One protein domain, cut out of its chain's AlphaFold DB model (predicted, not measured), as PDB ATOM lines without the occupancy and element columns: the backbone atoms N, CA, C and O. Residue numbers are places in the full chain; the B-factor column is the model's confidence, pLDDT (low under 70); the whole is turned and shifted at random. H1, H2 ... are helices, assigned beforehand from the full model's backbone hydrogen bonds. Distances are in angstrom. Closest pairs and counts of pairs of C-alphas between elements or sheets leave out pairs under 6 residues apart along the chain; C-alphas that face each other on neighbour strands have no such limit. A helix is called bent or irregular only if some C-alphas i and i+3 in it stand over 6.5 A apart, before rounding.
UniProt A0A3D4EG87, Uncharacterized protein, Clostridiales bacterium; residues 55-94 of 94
ATOM      1  N   PRO A  55     198.928 200.362 239.254       70.75
ATOM      2  CA  PRO A  55     200.007 200.753 238.350       70.75
ATOM      3  C   PRO A  55     199.590 200.502 236.898       70.75
ATOM      4  O   PRO A  55     198.976 199.473 236.634       70.75
ATOM      5  N   GLU A  56     199.956 201.367 235.946       62.59
ATOM      6  CA  GLU A  56     199.602 201.176 234.520       62.59
ATOM      7  C   GLU A  56     199.956 199.772 234.002       62.59
ATOM      8  O   GLU A  56     199.233 199.210 233.193       62.59
ATOM      9  N   LYS A  57     201.010 199.159 234.557       59.94
ATOM     10  CA  LYS A  57     201.440 197.785 234.259       59.94
ATOM     11  C   LYS A  57     200.466 196.690 234.684       59.94
ATOM     12  O   LYS A  57     200.496 195.616 234.105       59.94
ATOM     13  N   LEU A  58     199.642 196.941 235.695       62.41
ATOM     14  CA  LEU A  58     198.577 196.044 236.136       62.41
ATOM     15  C   LEU A  58     197.246 196.396 235.459       62.41
ATOM     16  O   LEU A  58     196.425 195.514 235.275       62.41
ATOM     17  N   GLY A  59     197.043 197.649 235.037       64.44
ATOM     18  CA  GLY A  59     195.873 198.043 234.240       64.44
ATOM     19  C   GLY A  59     195.886 197.516 232.799       64.44
ATOM     20  O   GLY A  59     194.849 197.528 232.144       64.44
ATOM     21  N   GLU A  60     197.050 197.075 232.316       70.50
ATOM     22  CA  GLU A  60     197.245 196.439 231.006       70.50
ATOM     23  C   GLU A  60     196.863 194.945 231.013       70.50
ATOM     24  O   GLU A  60     196.548 194.398 229.960       70.50
ATOM     25  N   LEU A  61     196.868 194.297 232.190       71.25
ATOM     26  CA  LEU A  61     196.361 192.933 232.356       71.25
ATOM     27  C   LEU A  61     194.833 192.937 232.381       71.25
ATOM     28  O   LEU A  61     194.203 193.888 232.860       71.25
ATOM     29  N   GLU A  62     194.228 191.852 231.897       82.00
ATOM     30  CA  GLU A  62     192.780 191.713 231.944       82.00
ATOM     31  C   GLU A  62     192.301 191.778 233.402       82.00
ATOM     32  O   GLU A  62     192.946 191.297 234.334       82.00
ATOM     33  N   THR A  63     191.155 192.420 233.641       81.25
ATOM     34  CA  THR A  63     190.619 192.523 235.012       81.25
ATOM     35  C   THR A  63     190.331 191.137 235.598       81.25
ATOM     36  O   THR A  63     190.421 190.958 236.810       81.25
ATOM     37  N   GLU A  64     190.029 190.164 234.734       82.56
ATOM     38  CA  GLU A  64     189.906 188.748 235.072       82.56
ATOM     39  C   GLU A  64     191.216 188.187 235.633       82.56
ATOM     40  O   GLU A  64     191.224 187.674 236.750       82.56
ATOM     41  N   ASP A  65     192.329 188.401 234.933       85.56
ATOM     42  CA  ASP A  65     193.671 187.989 235.347       85.56
ATOM     43  C   ASP A  65     194.058 188.555 236.713       85.56
ATOM     44  O   ASP A  65     194.502 187.849 237.620       85.56
ATOM     45  N   LEU A  66     193.827 189.855 236.887       85.50
ATOM     46  CA  LEU A  66     194.080 190.578 238.130       85.50
ATOM     47  C   LEU A  66     193.248 190.034 239.293       85.50
ATOM     48  O   LEU A  66     193.766 189.848 240.398       85.50
ATOM     49  N   LEU A  67     191.957 189.790 239.054       86.75
ATOM     50  CA  LEU A  67     191.046 189.222 240.044       86.75
ATOM     51  C   LEU A  67     191.479 187.803 240.419       86.75
ATOM     52  O   LEU A  67     191.447 187.441 241.593       86.75
ATOM     53  N   LEU A  68     191.910 187.010 239.443       87.69
ATOM     54  CA  LEU A  68     192.303 185.625 239.642       87.69
ATOM     55  C   LEU A  68     193.622 185.531 240.415       87.69
ATOM     56  O   LEU A  68     193.690 184.803 241.403       87.69
ATOM     57  N   ILE A  69     194.616 186.357 240.075       86.56
ATOM     58  CA  ILE A  69     195.851 186.527 240.861       86.56
ATOM     59  C   ILE A  69     195.527 186.991 242.286       86.56
ATOM     60  O   ILE A  69     196.131 186.506 243.243       86.56
ATOM     61  N   LEU A  70     194.561 187.900 242.458       86.50
ATOM     62  CA  LEU A  70     194.135 188.372 243.775       86.50
ATOM     63  C   LEU A  70     193.479 187.255 244.600       86.50
ATOM     64  O   LEU A  70     193.816 187.091 245.769       86.50
ATOM     65  N   ILE A  71     192.579 186.466 244.008       87.56
ATOM     66  CA  ILE A  71     191.940 185.317 244.668       87.56
ATOM     67  C   ILE A  71     192.986 184.255 245.014       87.56
ATOM     68  O   ILE A  71     192.983 183.738 246.130       87.56
ATOM     69  N   LEU A  72     193.920 183.976 244.104       87.44
ATOM     70  CA  LEU A  72     195.032 183.057 244.327       87.44
ATOM     71  C   LEU A  72     195.922 183.544 245.482       87.44
ATOM     72  O   LEU A  72     196.284 182.776 246.367       87.44
ATOM     73  N   TYR A  73     196.218 184.840 245.537       86.56
ATOM     74  CA  TYR A  73     196.975 185.442 246.630       86.56
ATOM     75  C   TYR A  73     196.233 185.369 247.973       86.56
ATOM     76  O   TYR A  73     196.841 185.086 249.008       86.56
ATOM     77  N   LEU A  74     194.918 185.590 247.974       88.06
ATOM     78  CA  LEU A  74     194.100 185.450 249.176       88.06
ATOM     79  C   LEU A  74     194.051 183.993 249.644       88.06
ATOM     80  O   LEU A  74     194.257 183.739 250.823       88.06
ATOM     81  N   MET A  75     193.889 183.035 248.732       85.69
ATOM     82  CA  MET A  75     193.916 181.603 249.044       85.69
ATOM     83  C   MET A  75     195.271 181.149 249.595       85.69
ATOM     84  O   MET A  75     195.325 180.364 250.544       85.69
ATOM     85  N   TYR A  76     196.362 181.700 249.060       85.94
ATOM     86  CA  TYR A  76     197.714 181.472 249.564       85.94
ATOM     87  C   TYR A  76     197.877 181.976 250.996       85.94
ATOM     88  O   TYR A  76     198.476 181.298 251.828       85.94
ATOM     89  N   ARG A  77     197.339 183.163 251.289       85.44
ATOM     90  CA  ARG A  77     197.431 183.784 252.611       85.44
ATOM     91  C   ARG A  77     196.522 183.120 253.646       85.44
ATOM     92  O   ARG A  77     196.927 182.998 254.797       85.44
ATOM     93  N   GLU A  78     195.301 182.776 253.255       82.94
ATOM     94  CA  GLU A  78     194.238 182.299 254.143       82.94
ATOM     95  C   GLU A  78     194.424 180.817 254.492       82.94
ATOM     96  O   GLU A  78     194.514 180.464 255.665       82.94
ATOM     97  N   SER A  79     194.522 179.951 253.478       72.94
ATOM     98  CA  SER A  79     194.561 178.496 253.675       72.94
ATOM     99  C   SER A  79     195.975 177.924 253.638       72.94
ATOM    100  O   SER A  79     196.208 176.852 254.187       72.94
ATOM    101  N   GLY A  80     196.923 178.598 252.971       72.25
ATOM    102  CA  GLY A  80     198.299 178.107 252.814       72.25
ATOM    103  C   GLY A  80     198.419 176.771 252.067       72.25
ATOM    104  O   GLY A  80     199.512 176.202 252.020       72.25
ATOM    105  N   ASP A  81     197.321 176.272 251.494       80.75
ATOM    106  CA  ASP A  81     197.257 175.032 250.730       80.75
ATOM    107  C   ASP A  81     197.886 175.261 249.356       80.75
ATOM    108  O   ASP A  81     197.282 175.810 248.432       80.75
ATOM    109  N   LYS A  82     199.164 174.892 249.267       74.19
ATOM    110  CA  LYS A  82     199.998 175.097 248.084       74.19
ATOM    111  C   LYS A  82     199.569 174.199 246.930       74.19
ATOM    112  O   LYS A  82     199.730 174.613 245.789       74.19
ATOM    113  N   ASP A  83     199.007 173.027 247.207       80.19
ATOM    114  CA  ASP A  83     198.623 172.072 246.169       80.19
ATOM    115  C   ASP A  83     197.388 172.578 245.417       80.19
ATOM    116  O   ASP A  83     197.385 172.626 244.185       80.19
ATOM    117  N   LEU A  84     196.383 173.078 246.147       79.06
ATOM    118  CA  LEU A  84     195.218 173.726 245.539       79.06
ATOM    119  C   LEU A  84     195.611 174.991 244.762       79.06
ATOM    120  O   LEU A  84     195.097 175.237 243.667       79.06
ATOM    121  N   LEU A  85     196.552 175.770 245.300       83.56
ATOM    122  CA  LEU A  85     197.061 176.969 244.642       83.56
ATOM    123  C   LEU A  85     197.751 176.660 243.315       83.56
ATOM    124  O   LEU A  85     197.560 177.367 242.328       83.56
ATOM    125  N   ILE A  86     198.562 175.603 243.297       81.19
ATOM    126  CA  ILE A  86     199.297 175.178 242.111       81.19
ATOM    127  C   ILE A  86     198.327 174.658 241.054       81.19
ATOM    128  O   ILE A  86     198.479 175.017 239.895       81.19
ATOM    129  N   ILE A  87     197.310 173.875 241.425       83.56
ATOM    130  CA  ILE A  87     196.323 173.348 240.467       83.56
ATOM    131  C   ILE A  87     195.501 174.486 239.845       83.56
ATOM    132  O   ILE A  87     195.374 174.552 238.623       83.56
ATOM    133  N   MET A  88     195.001 175.417 240.664       80.62
ATOM    134  CA  MET A  88     194.240 176.576 240.183       80.62
ATOM    135  C   MET A  88     195.100 177.526 239.340       80.62
ATOM    136  O   MET A  88     194.655 177.997 238.298       80.62
ATOM    137  N   GLY A  89     196.347 177.776 239.751       83.75
ATOM    138  CA  GLY A  89     197.289 178.594 238.985       83.75
ATOM    139  C   GLY A  89     197.754 177.928 237.685       83.75
ATOM    140  O   GLY A  89     197.953 178.612 236.687       83.75
ATOM    141  N   ALA A  90     197.897 176.600 237.664       82.62
ATOM    142  CA  ALA A  90     198.304 175.850 236.477       82.62
ATOM    143  C   ALA A  90     197.191 175.778 235.428       82.62
ATOM    144  O   ALA A  90     197.478 175.931 234.247       82.62
ATOM    145  N   MET A  91     195.929 175.598 235.844       78.75
ATOM    146  CA  MET A  91     194.785 175.676 234.925       78.75
ATOM    147  C   MET A  91     194.628 177.057 234.289       78.75
ATOM    148  O   MET A  91     194.096 177.163 233.196       78.75
ATOM    149  N   TYR A  92     195.074 178.104 234.975       78.00
ATOM    150  CA  TYR A  92     194.996 179.475 234.491       78.00
ATOM    151  C   TYR A  92     196.084 179.822 233.451       78.00
ATOM    152  O   TYR A  92     195.903 180.732 232.651       78.00
ATOM    153  N   LEU A  93     197.201 179.085 233.431       75.50
ATOM    154  CA  LEU A  93     198.299 179.263 232.467       75.50
ATOM    155  C   LEU A  93     198.249 178.295 231.267       75.50
ATOM    156  O   LEU A  93     199.120 178.389 230.398       75.50
ATOM    157  N   LEU A  94     197.301 177.348 231.247       68.06
ATOM    158  CA  LEU A  94     197.150 176.300 230.227       68.06
ATOM    159  C   LEU A  94     196.045 176.652 229.225       68.06
ATOM    160  O   LEU A  94     196.307 176.501 228.011       68.06
TER     161      LEU A  94
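AT A GLANCE: This is residues 55 to 94 of the 94 residues of an uncharacterized protein of Clostridiales bacterium (UniProt A0A3D4EG87). Picture a flat helical hairpin: the long helix H2 and the shorter H3 lie side by side, run opposite ways and are joined by a tight link. The very short helix H1 sits off the first end of H2, away from H3, and residues 59 to 64, where H1 passes into H2, stick out, as do residues 77 to 83 at the turn of the hairpin. The printed part has 40 residues with three named helices, in the order H1, H2, H3, and no named strand; the class is all helix. The whole is only just loose, close to compact, with a radius of gyration of the C-alphas of 11.0 A, and its C-alphas span 31 by 23 by 12 A.

HOW THE PARTS SIT: Begin at H1, residues 56 to 59, and look on to H2, residues 63 to 78: the two are close but not clearly touching, with 1 pair of C-alphas within 8 A, and their closest C-alphas, those of Leu 58 and Leu 66, are 7.4 A apart. Go on to H3, residues 82 to 93, and you will find that H2 and H3 touch, with 6 pairs of C-alphas within 8 A. Their closest C-alphas are those of Leu 72 and Leu 85, 6.4 A apart. H2 touches H3 with residues 72 to 76 alone. The lines of H2 and H3 stand at a shallow tilt of 9 degrees and run opposite ways, and the two form a helical hairpin. H1 and H3 are apart. In the backbone of H2 and H3 every O i to N i+4 pair is within hydrogen-bond range; H1 is too short for such a pair, and its 1 pair of O i and N i+3 is within range.

IN THESE COORDINATES: Find C-alpha 56 at (199.602, 201.176, 234.520); from there H1 runs to Gly 59, 4.9 A from first to last C-alpha. Look next for C-alpha 63 at (190.619, 192.523, 235.012), where H2 begins; it runs 22.0 A to Glu 78 and is the longest helix, with 16 residues. H3 begins at Lys 82 and runs 16.3 A to C-alpha 93 at (198.299, 179.263, 232.467). No helix is bent.

THE WHOLE: The two C-alphas farthest apart, those of Glu 56 and Asp 83, are 31.4 A apart, while those of Pro 55 and Leu 94, the first and last printed, are 25.9 A apart. The printed part has no cut and ends at residue 94, the chain's last residue. Both links, H1 to H2 and H2 to H3, are tight, with 3 residues each. Read the B-factor column for the model's confidence: the mean pLDDT of the printed part is 79.3, and residues 56 to 59 and residue 94 are under 70.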